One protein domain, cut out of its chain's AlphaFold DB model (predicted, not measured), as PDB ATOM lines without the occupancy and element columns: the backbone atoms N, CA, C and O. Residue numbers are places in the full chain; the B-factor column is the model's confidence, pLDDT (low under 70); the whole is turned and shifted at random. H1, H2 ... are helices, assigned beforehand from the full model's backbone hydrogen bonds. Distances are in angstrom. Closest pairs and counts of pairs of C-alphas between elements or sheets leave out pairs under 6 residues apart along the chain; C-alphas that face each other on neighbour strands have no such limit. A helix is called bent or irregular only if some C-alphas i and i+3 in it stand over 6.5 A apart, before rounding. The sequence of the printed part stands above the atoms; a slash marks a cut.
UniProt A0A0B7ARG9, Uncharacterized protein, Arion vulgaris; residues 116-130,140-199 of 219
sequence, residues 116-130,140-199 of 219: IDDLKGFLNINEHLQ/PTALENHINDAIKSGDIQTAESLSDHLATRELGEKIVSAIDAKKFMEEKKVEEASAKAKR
ATOM      1  N   ILE A 116     -18.627 -22.784   7.107       82.38
ATOM      2  CA  ILE A 116     -18.227 -21.944   5.970       82.38
ATOM      3  C   ILE A 116     -18.730 -20.508   6.167       82.38
ATOM      4  O   ILE A 116     -17.968 -19.566   5.936       82.38
ATOM      5  N   ASP A 117     -19.965 -20.333   6.647       87.69
ATOM      6  CA  ASP A 117     -20.534 -19.011   6.945       87.69
ATOM      7  C   ASP A 117     -19.712 -18.259   8.002       87.69
ATOM      8  O   ASP A 117     -19.381 -17.086   7.809       87.69
ATOM      9  N   ASP A 118     -19.289 -18.949   9.065       87.69
ATOM     10  CA  ASP A 118     -18.401 -18.399  10.096       87.69
ATOM     11  C   ASP A 118     -17.036 -17.972   9.533       87.69
ATOM     12  O   ASP A 118     -16.426 -17.009  10.004       87.69
ATOM     13  N   LEU A 119     -16.525 -18.708   8.543       90.25
ATOM     14  CA  LEU A 119     -15.201 -18.486   7.964       90.25
ATOM     15  C   LEU A 119     -15.191 -17.344   6.944       90.25
ATOM     16  O   LEU A 119     -14.157 -16.705   6.748       90.25
ATOM     17  N   LYS A 120     -16.337 -17.047   6.320       90.94
ATOM     18  CA  LYS A 120     -16.479 -16.025   5.273       90.94
ATOM     19  C   LYS A 120     -15.972 -14.650   5.712       90.94
ATOM     20  O   LYS A 120     -15.359 -13.943   4.915       90.94
ATOM     21  N   GLY A 121     -16.165 -14.298   6.985       90.38
ATOM     22  CA  GLY A 121     -15.653 -13.054   7.564       90.38
ATOM     23  C   GLY A 121     -14.124 -12.968   7.614       90.38
ATOM     24  O   GLY A 121     -13.593 -11.865   7.653       90.38
ATOM     25  N   PHE A 122     -13.422 -14.107   7.578       92.50
ATOM     26  CA  PHE A 122     -11.967 -14.215   7.719       92.50
ATOM     27  C   PHE A 122     -11.201 -14.340   6.395       92.50
ATOM     28  O   PHE A 122      -9.989 -14.137   6.394       92.50
ATOM     29  N   LEU A 123     -11.880 -14.613   5.274       91.62
ATOM     30  CA  LEU A 123     -11.237 -14.897   3.980       91.62
ATOM     31  C   LEU A 123     -10.362 -13.749   3.445       91.62
ATOM     32  O   LEU A 123      -9.280 -14.012   2.930       91.62
ATOM     33  N   ASN A 124     -10.788 -12.492   3.609       88.50
ATOM     34  CA  ASN A 124     -10.103 -11.327   3.019       88.50
ATOM     35  C   ASN A 124      -9.542 -10.343   4.065       88.50
ATOM     36  O   ASN A 124      -9.118  -9.243   3.715       88.50
ATOM     37  N   ILE A 125      -9.519 -10.700   5.359       85.31
ATOM     38  CA  ILE A 125      -9.128  -9.756   6.427       85.31
ATOM     39  C   ILE A 125      -7.710  -9.215   6.213       85.31
ATOM     40  O   ILE A 125      -7.477  -8.030   6.421       85.31
ATOM     41  N   ASN A 126      -6.773 -10.056   5.774       85.00
ATOM     42  CA  ASN A 126      -5.355  -9.699   5.666       85.00
ATOM     43  C   ASN A 126      -4.920  -9.272   4.256       85.00
ATOM     44  O   ASN A 126      -3.730  -9.065   4.029       85.00
ATOM     45  N   GLU A 127      -5.845  -9.130   3.306       86.06
ATOM     46  CA  GLU A 127      -5.506  -8.793   1.916       86.06
ATOM     47  C   GLU A 127      -4.831  -7.416   1.814       86.06
ATOM     48  O   GLU A 127      -3.808  -7.266   1.155       86.06
ATOM     49  N   HIS A 128      -5.312  -6.439   2.586       84.19
ATOM     50  CA  HIS A 128      -4.745  -5.087   2.646       84.19
ATOM     51  C   HIS A 128      -3.320  -5.019   3.234       84.19
ATOM     52  O   HIS A 128      -2.621  -4.029   3.031       84.19
ATOM     53  N   LEU A 129      -2.887  -6.046   3.977       84.88
ATOM     54  CA  LEU A 129      -1.525  -6.135   4.516       84.88
ATOM     55  C   LEU A 129      -0.536  -6.655   3.472       84.88
ATOM     56  O   LEU A 129       0.672  -6.467   3.622       84.88
ATOM     57  N   GLN A 130      -1.035  -7.293   2.410       79.69
ATOM     58  CA  GLN A 130      -0.224  -7.671   1.265       79.69
ATOM     59  C   GLN A 130       0.008  -6.432   0.397       79.69
ATOM     60  O   GLN A 130      -0.544  -6.295  -0.690       79.69
ATOM     61  N   PRO A 140       5.378 -15.005 -13.138       91.75
ATOM     62  CA  PRO A 140       4.285 -15.946 -13.324       91.75
ATOM     63  C   PRO A 140       4.586 -17.270 -12.629       91.75
ATOM     64  O   PRO A 140       5.730 -17.747 -12.614       91.75
ATOM     65  N   THR A 141       3.556 -17.879 -12.048       93.44
ATOM     66  CA  THR A 141       3.703 -19.199 -11.429       93.44
ATOM     67  C   THR A 141       3.870 -20.288 -12.493       93.44
ATOM     68  O   THR A 141       3.504 -20.122 -13.654       93.44
ATOM     69  N   ALA A 142       4.422 -21.448 -12.116       95.12
ATOM     70  CA  ALA A 142       4.601 -22.556 -13.061       95.12
ATOM     71  C   ALA A 142       3.275 -22.998 -13.710       95.12
ATOM     72  O   ALA A 142       3.245 -23.321 -14.894       95.12
ATOM     73  N   LEU A 143       2.176 -22.955 -12.948       94.81
ATOM     74  CA  LEU A 143       0.849 -23.305 -13.449       94.81
ATOM     75  C   LEU A 143       0.331 -22.266 -14.457       94.81
ATOM     76  O   LEU A 143      -0.213 -22.642 -15.486       94.81
ATOM     77  N   GLU A 144       0.568 -20.975 -14.205       95.38
ATOM     78  CA  GLU A 144       0.261 -19.897 -15.158       95.38
ATOM     79  C   GLU A 144       1.079 -20.021 -16.445       95.38
ATOM     80  O   GLU A 144       0.549 -19.797 -17.530       95.38
ATOM     81  N   ASN A 145       2.351 -20.424 -16.360       96.94
ATOM     82  CA  ASN A 145       3.158 -20.692 -17.553       96.94
ATOM     83  C   ASN A 145       2.572 -21.843 -18.375       96.94
ATOM     84  O   ASN A 145       2.446 -21.707 -19.587       96.94
ATOM     85  N   HIS A 146       2.138 -22.928 -17.728       96.81
ATOM     86  CA  HIS A 146       1.488 -24.039 -18.428       96.81
ATOM     87  C   HIS A 146       0.157 -23.625 -19.069       96.81
ATOM     88  O   HIS A 146      -0.116 -24.027 -20.196       96.81
ATOM     89  N   ILE A 147      -0.641 -22.787 -18.395       97.12
ATOM     90  CA  ILE A 147      -1.859 -22.198 -18.976       97.12
ATOM     91  C   ILE A 147      -1.496 -21.381 -20.223       97.12
ATOM     92  O   ILE A 147      -2.087 -21.569 -21.281       97.12
ATOM     93  N   ASN A 148      -0.484 -20.515 -20.129       96.81
ATOM     94  CA  ASN A 148      -0.027 -19.706 -21.258       96.81
ATOM     95  C   ASN A 148       0.486 -20.562 -22.422       96.81
ATOM     96  O   ASN A 148       0.251 -20.220 -23.578       96.81
ATOM     97  N   ASP A 149       1.185 -21.658 -22.143       97.50
ATOM     98  CA  ASP A 149       1.702 -22.553 -23.175       97.50
ATOM     99  C   ASP A 149       0.580 -23.352 -23.857       97.50
ATOM    100  O   ASP A 149       0.597 -23.470 -25.081       97.50
ATOM    101  N   ALA A 150      -0.439 -23.791 -23.107       97.44
ATOM    102  CA  ALA A 150      -1.651 -24.408 -23.659       97.44
ATOM    103  C   ALA A 150      -2.454 -23.431 -24.540       97.44
ATOM    104  O   ALA A 150      -2.936 -23.785 -25.616       97.44
ATOM    105  N   ILE A 151      -2.532 -22.157 -24.144       97.38
ATOM    106  CA  ILE A 151      -3.163 -21.111 -24.962       97.38
ATOM    107  C   ILE A 151      -2.375 -20.887 -26.259       97.38
ATOM    108  O   ILE A 151      -2.974 -20.781 -27.329       97.38
ATOM    109  N   LYS A 152      -1.036 -20.844 -26.197       97.50
ATOM    110  CA  LYS A 152      -0.184 -20.684 -27.391       97.50
ATOM    111  C   LYS A 152      -0.296 -21.866 -28.352       97.50
ATOM    112  O   LYS A 152      -0.224 -21.656 -29.560       97.50
ATOM    113  N   SER A 153      -0.437 -23.088 -27.836       96.19
ATOM    114  CA  SER A 153      -0.636 -24.283 -28.662       96.19
ATOM    115  C   SER A 153      -2.062 -24.401 -29.218       96.19
ATOM    116  O   SER A 153      -2.287 -25.208 -30.117       96.19
ATOM    117  N   GLY A 154      -3.006 -23.585 -28.732       96.88
ATOM    118  CA  GLY A 154      -4.409 -23.590 -29.152       96.88
ATOM    119  C   GLY A 154      -5.270 -24.646 -28.453       96.88
ATOM    120  O   GLY A 154      -6.406 -24.872 -28.868       96.88
ATOM    121  N   ASP A 155      -4.759 -25.288 -27.401       97.06
ATOM    122  CA  ASP A 155      -5.493 -26.281 -26.620       97.06
ATOM    123  C   ASP A 155      -6.272 -25.614 -25.475       97.06
ATOM    124  O   ASP A 155      -5.808 -25.454 -24.346       97.06
ATOM    125  N   ILE A 156      -7.486 -25.175 -25.805       96.75
ATOM    126  CA  ILE A 156      -8.347 -24.406 -24.895       96.75
ATOM    127  C   ILE A 156      -8.865 -25.280 -23.744       96.75
ATOM    128  O   ILE A 156      -8.992 -24.796 -22.620       96.75
ATOM    129  N   GLN A 157      -9.127 -26.566 -23.994       97.44
ATOM    130  CA  GLN A 157      -9.695 -27.464 -22.983       97.44
ATOM    131  C   GLN A 157      -8.720 -27.695 -21.827       97.44
ATOM    132  O   GLN A 157      -9.109 -27.666 -20.658       97.44
ATOM    133  N   THR A 158      -7.438 -27.900 -22.137       97.19
ATOM    134  CA  THR A 158      -6.426 -28.076 -21.090       97.19
ATOM    135  C   THR A 158      -6.140 -26.772 -20.356       97.19
ATOM    136  O   THR A 158      -5.990 -26.796 -19.134       97.19
ATOM    137  N   ALA A 159      -6.147 -25.629 -21.049       97.75
ATOM    138  CA  ALA A 159      -6.025 -24.319 -20.413       97.75
ATOM    139  C   ALA A 159      -7.154 -24.055 -19.396       97.75
ATOM    140  O   ALA A 159      -6.879 -23.604 -18.285       97.75
ATOM    141  N   GLU A 160      -8.401 -24.386 -19.741       97.06
ATOM    142  CA  GLU A 160      -9.563 -24.258 -18.849       97.06
ATOM    143  C   GLU A 160      -9.418 -25.153 -17.609       97.06
ATOM    144  O   GLU A 160      -9.489 -24.667 -16.481       97.06
ATOM    145  N   SER A 161      -9.080 -26.434 -17.800       97.50
ATOM    146  CA  SER A 161      -8.863 -27.358 -16.680       97.50
ATOM    147  C   SER A 161      -7.739 -26.901 -15.741       97.50
ATOM    148  O   SER A 161      -7.849 -27.052 -14.521       97.50
ATOM    149  N   LEU A 162      -6.653 -26.347 -16.287       97.31
ATOM    150  CA  LEU A 162      -5.558 -25.792 -15.491       97.31
ATOM    151  C   LEU A 162      -5.977 -24.511 -14.757       97.31
ATOM    152  O   LEU A 162      -5.549 -24.301 -13.620       97.31
ATOM    153  N   SER A 163      -6.828 -23.684 -15.364       97.00
ATOM    154  CA  SER A 163      -7.397 -22.488 -14.737       97.00
ATOM    155  C   SER A 163      -8.298 -22.841 -13.549       97.00
ATOM    156  O   SER A 163      -8.132 -22.287 -12.461       97.00
ATOM    157  N   ASP A 164      -9.186 -23.823 -13.699       97.31
ATOM    158  CA  ASP A 164     -10.046 -24.298 -12.606       97.31
ATOM    159  C   ASP A 164      -9.228 -24.875 -11.445       97.31
ATOM    160  O   ASP A 164      -9.516 -24.647 -10.261       97.31
ATOM    161  N   HIS A 165      -8.151 -25.590 -11.777       96.62
ATOM    162  CA  HIS A 165      -7.206 -26.087 -10.787       96.62
ATOM    163  C   HIS A 165      -6.487 -24.941 -10.054       96.62
ATOM    164  O   HIS A 165      -6.362 -24.988  -8.825       96.62
ATOM    165  N   LEU A 166      -6.059 -23.890 -10.768       96.12
ATOM    166  CA  LEU A 166      -5.464 -22.692 -10.165       96.12
ATOM    167  C   LEU A 166      -6.432 -22.029  -9.181       96.12
ATOM    168  O   LEU A 166      -6.063 -21.785  -8.032       96.12
ATOM    169  N   ALA A 167      -7.678 -21.814  -9.608       96.06
ATOM    170  CA  ALA A 167      -8.719 -21.201  -8.793       96.06
ATOM    171  C   ALA A 167      -9.010 -22.021  -7.525       96.06
ATOM    172  O   ALA A 167      -9.115 -21.468  -6.428       96.06
ATOM    173  N   THR A 168      -9.072 -23.350  -7.650       95.94
ATOM    174  CA  THR A 168      -9.274 -24.260  -6.512       95.94
ATOM    175  C   THR A 168      -8.111 -24.187  -5.522       95.94
ATOM    176  O   THR A 168      -8.332 -24.137  -4.309       95.94
ATOM    177  N   ARG A 169      -6.867 -24.133  -6.019       95.56
ATOM    178  CA  ARG A 169      -5.668 -23.988  -5.182       95.56
ATOM    179  C   ARG A 169      -5.689 -22.674  -4.406       95.56
ATOM    180  O   ARG A 169      -5.516 -22.687  -3.189       95.56
ATOM    181  N   GLU A 170      -5.924 -21.557  -5.089       93.31
ATOM    182  CA  GLU A 170      -5.966 -20.229  -4.466       93.31
ATOM    183  C   GLU A 170      -7.104 -20.106  -3.446       93.31
ATOM    184  O   GLU A 170      -6.928 -19.522  -2.375       93.31
ATOM    185  N   LEU A 171      -8.265 -20.703  -3.732       93.62
ATOM    186  CA  LEU A 171      -9.358 -20.797  -2.768       93.62
ATOM    187  C   LEU A 171      -8.945 -21.606  -1.529       93.62
ATOM    188  O   LEU A 171      -9.225 -21.189  -0.405       93.62
ATOM    189  N   GLY A 172      -8.249 -22.729  -1.721       94.06
ATOM    190  CA  GLY A 172      -7.702 -23.535  -0.631       94.06
ATOM    191  C   GLY A 172      -6.752 -22.740   0.268       94.06
ATOM    192  O   GLY A 172      -6.885 -22.780   1.491       94.06
ATOM    193  N   GLU A 173      -5.850 -21.953  -0.317       92.69
ATOM    194  CA  GLU A 173      -4.940 -21.075   0.432       92.69
ATOM    195  C   GLU A 173      -5.694 -20.017   1.252       92.69
ATOM    196  O   GLU A 173      -5.376 -19.800   2.426       92.69
ATOM    197  N   LYS A 174      -6.744 -19.408   0.683       92.69
ATOM    198  CA  LYS A 174      -7.607 -18.452   1.401       92.69
ATOM    199  C   LYS A 174      -8.331 -19.104   2.576       92.69
ATOM    200  O   LYS A 174      -8.376 -18.524   3.659       92.69
ATOM    201  N   ILE A 175      -8.853 -20.318   2.397       93.62
ATOM    202  CA  ILE A 175      -9.516 -21.076   3.468       93.62
ATOM    203  C   ILE A 175      -8.529 -21.382   4.599       93.62
ATOM    204  O   ILE A 175      -8.852 -21.157   5.765       93.62
ATOM    205  N   VAL A 176      -7.316 -21.842   4.278       93.81
ATOM    206  CA  VAL A 176      -6.271 -22.112   5.281       93.81
ATOM    207  C   VAL A 176      -5.928 -20.841   6.060       93.81
ATOM    208  O   VAL A 176      -5.938 -20.853   7.290       93.81
ATOM    209  N   SER A 177      -5.706 -19.725   5.360       92.31
ATOM    210  CA  SER A 177      -5.417 -18.438   6.000       92.31
ATOM    211  C   SER A 177      -6.556 -17.967   6.911       92.31
ATOM    212  O   SER A 177      -6.314 -17.473   8.014       92.31
ATOM    213  N   ALA A 178      -7.805 -18.167   6.489       93.25
ATOM    214  CA  ALA A 178      -8.981 -17.803   7.266       93.25
ATOM    215  C   ALA A 178      -9.146 -18.660   8.532       93.25
ATOM    216  O   ALA A 178      -9.504 -18.134   9.588       93.25
ATOM    217  N   ILE A 179      -8.842 -19.961   8.458       93.56
ATOM    218  CA  ILE A 179      -8.832 -20.857   9.626       93.56
ATOM    219  C   ILE A 179      -7.776 -20.397  10.636       93.56
ATOM    220  O   ILE A 179      -8.073 -20.287  11.829       93.56
ATOM    221  N   ASP A 180      -6.573 -20.068  10.166       93.12
ATOM    222  CA  ASP A 180      -5.498 -19.555  11.017       93.12
ATOM    223  C   ASP A 180      -5.891 -18.225  11.682       93.12
ATOM    224  O   ASP A 180      -5.690 -18.043  12.887       93.12
ATOM    225  N   ALA A 181      -6.521 -17.313  10.935       91.88
ATOM    226  CA  ALA A 181      -7.012 -16.040  11.461       91.88
ATOM    227  C   ALA A 181      -8.111 -16.229  12.522       91.88
ATOM    228  O   ALA A 181      -8.080 -15.569  13.567       91.88
ATOM    229  N   LYS A 182      -9.053 -17.154  12.293       93.38
ATOM    230  CA  LYS A 182     -10.097 -17.505  13.265       93.38
ATOM    231  C   LYS A 182      -9.476 -18.020  14.563       93.38
ATOM    232  O   LYS A 182      -9.781 -17.497  15.637       93.38
ATOM    233  N   LYS A 183      -8.556 -18.982  14.462       94.00
ATOM    234  CA  LYS A 183      -7.861 -19.565  15.616       94.00
ATOM    235  C   LYS A 183      -7.096 -18.507  16.412       94.00
ATOM    236  O   LYS A 183      -7.217 -18.449  17.633       94.00
ATOM    237  N   PHE A 184      -6.372 -17.623  15.726       94.44
ATOM    238  CA  PHE A 184      -5.658 -16.522  16.370       94.44
ATOM    239  C   PHE A 184      -6.601 -15.581  17.136       94.44
ATOM    240  O   PHE A 184      -6.301 -15.166  18.254       94.44
ATOM    241  N   MET A 185      -7.764 -15.257  16.568       93.00
ATOM    242  CA  MET A 185      -8.755 -14.404  17.229       93.00
ATOM    243  C   MET A 185      -9.366 -15.058  18.471       93.00
ATOM    244  O   MET A 185      -9.618 -14.370  19.463       93.00
ATOM    245  N   GLU A 186      -9.598 -16.368  18.445       93.62
ATOM    246  CA  GLU A 186     -10.052 -17.126  19.615       93.62
ATOM    247  C   GLU A 186      -8.981 -17.152  20.712       93.62
ATOM    248  O   GLU A 186      -9.270 -16.808  21.861       93.62
ATOM    249  N   GLU A 187      -7.731 -17.454  20.356       95.00
ATOM    250  CA  GLU A 187      -6.592 -17.433  21.282       95.00
ATOM    251  C   GLU A 187      -6.403 -16.046  21.910       95.00
ATOM    252  O   GLU A 187      -6.286 -15.925  23.133       95.00
ATOM    253  N   LYS A 188      -6.479 -14.983  21.104       95.88
ATOM    254  CA  LYS A 188      -6.383 -13.596  21.574       95.88
ATOM    255  C   LYS A 188      -7.509 -13.235  22.544       95.88
ATOM    256  O   LYS A 188      -7.254 -12.605  23.569       95.88
ATOM    257  N   LYS A 189      -8.752 -13.653  22.275       94.94
ATOM    258  CA  LYS A 189      -9.884 -13.437  23.196       94.94
ATOM    259  C   LYS A 189      -9.665 -14.141  24.537       94.94
ATOM    260  O   LYS A 189      -9.930 -13.547  25.583       94.94
ATOM    261  N   VAL A 190      -9.166 -15.378  24.517       95.25
ATOM    262  CA  VAL A 190      -8.847 -16.144  25.733       95.25
ATOM    263  C   VAL A 190      -7.718 -15.474  26.517       95.25
ATOM    264  O   VAL A 190      -7.821 -15.305  27.736       95.25
ATOM    265  N   GLU A 191      -6.661 -15.038  25.832       93.81
ATOM    266  CA  GLU A 191      -5.543 -14.340  26.458       93.81
ATOM    267  C   GLU A 191      -5.994 -13.020  27.094       93.81
ATOM    268  O   GLU A 191      -5.717 -12.791  28.274       93.81
ATOM    269  N   GLU A 192      -6.765 -12.198  26.377       93.75
ATOM    270  CA  GLU A 192      -7.332 -10.951  26.894       93.75
ATOM    271  C   GLU A 192      -8.256 -11.180  28.096       93.75
ATOM    272  O   GLU A 192      -8.201 -10.416  29.061       93.75
ATOM    273  N   ALA A 193      -9.087 -12.227  28.079       92.06
ATOM    274  CA  ALA A 193      -9.933 -12.591  29.214       92.06
ATOM    275  C   ALA A 193      -9.088 -12.989  30.435       92.06
ATOM    276  O   ALA A 193      -9.325 -12.505  31.544       92.06
ATOM    277  N   SER A 194      -8.041 -13.791  30.226       88.88
ATOM    278  CA  SER A 194      -7.107 -14.170  31.290       88.88
ATOM    279  C   SER A 194      -6.326 -12.964  31.829       88.88
ATOM    280  O   SER A 194      -6.100 -12.852  33.034       88.88
ATOM    281  N   ALA A 195      -5.952 -12.019  30.962       89.31
ATOM    282  CA  ALA A 195      -5.257 -10.796  31.332       89.31
ATOM    283  C   ALA A 195      -6.176  -9.846  32.107       89.31
ATOM    284  O   ALA A 195      -5.750  -9.273  33.108       89.31
ATOM    285  N   LYS A 196      -7.448  -9.712  31.704       86.38
ATOM    286  CA  LYS A 196      -8.474  -8.961  32.446       86.38
ATOM    287  C   LYS A 196      -8.734  -9.577  33.823       86.38
ATOM    288  O   LYS A 196      -8.786  -8.832  34.793       86.38
ATOM    289  N   ALA A 197      -8.796 -10.904  33.932       84.12
ATOM    290  CA  ALA A 197      -8.945 -11.591  35.218       84.12
ATOM    291  C   ALA A 197      -7.720 -11.410  36.137       84.12
ATOM    292  O   ALA A 197      -7.860 -11.252  37.347       84.12
ATOM    293  N   LYS A 198      -6.507 -11.395  35.566       83.19
ATOM    294  CA  LYS A 198      -5.253 -11.153  36.305       83.19
ATOM    295  C   LYS A 198      -5.014  -9.677  36.635       83.19
ATOM    296  O   LYS A 198      -4.220  -9.380  37.533       83.19
ATOM    297  N   ARG A 199      -5.653  -8.738  35.925       80.50
ATOM    298  CA  ARG A 199      -5.552  -7.300  36.207       80.50
ATOM    299  C   ARG A 199      -6.199  -7.019  37.561       80.50
ATOM    300  O   ARG A 199      -7.414  -6.936  37.691       80.50
TER     301      ARG A 199
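AT A GLANCE: This is residues 116 to 130 and 140 to 199 of the 219 residues of an uncharacterized protein of Arion vulgaris (UniProt A0A0B7ARG9). One long helix, H3, makes the length of this rod, and the shorter helix H2 folds back along its first part as the short arm of a helical hairpin. A separate piece, residues 116 to 130 with the small helix H1 at its start, crosses H3 near its middle, while residues 183 to 199 at the far end stick out free. The printed part has 75 residues with three named helices, in the order H1, H2, H3, and no named strand; the class is all helix. The whole is extended, with a radius of gyration of the C-alphas of 19.6 A, and the C-alphas span 67 by 23 by 15 A.

HOW THE PARTS SIT: The longest helix is H3, residues 156 to 198. H2, residues 142 to 153, touches H3, and their closest C-alphas, those of Ile 147 and Ala 159, are 4.9 A apart. H3 touches H2 with residues 156 to 166 alone. The two run opposite ways at a shallow tilt of 20 degrees, and they form a helical hairpin. H1, residues 116 to 120, touches H3 farther along, at residues 175 to 182 of H3 alone; their closest C-alphas, those of Leu 119 and Ala 178, are 6.3 A apart. H1 and H2 are apart. In H1, H2 and H3 every O i to N i+4 pair is within hydrogen-bond range.

IN THESE COORDINATES: H3 has 43 residues and measures 62.7 A from C-alpha 156 at (-8.347, -24.406, -24.895) to C-alpha 198 at (-5.253, -11.153, 36.305). H2 has 12 residues and measures 16.5 A from first to last C-alpha, beginning at C-alpha 142 at (4.601, -22.556, -13.061). H1 has 5 residues and measures 6.2 A, with C-alpha 116 at (-18.227, -21.944, 5.970). No helix is bent or irregular.

THE WHOLE: The two C-alphas farthest apart are those of Gly 154 and Arg 199, 67.4 A. Residues 183 to 199, of which 183 to 198 belong to H3, stand free; without them the body of 58 residues spans 43 by 23 by 13 A. Residues 131 to 139 are cut out and not printed, and the C-alphas of residues 130 and 140 are 17.4 A apart across the cut. The link from H1 to H2 runs across this cut, and the link from H2 to H3, with 2 residues between them, is tight. The mean pLDDT of the printed part is 92.8, and no printed residue is under 70.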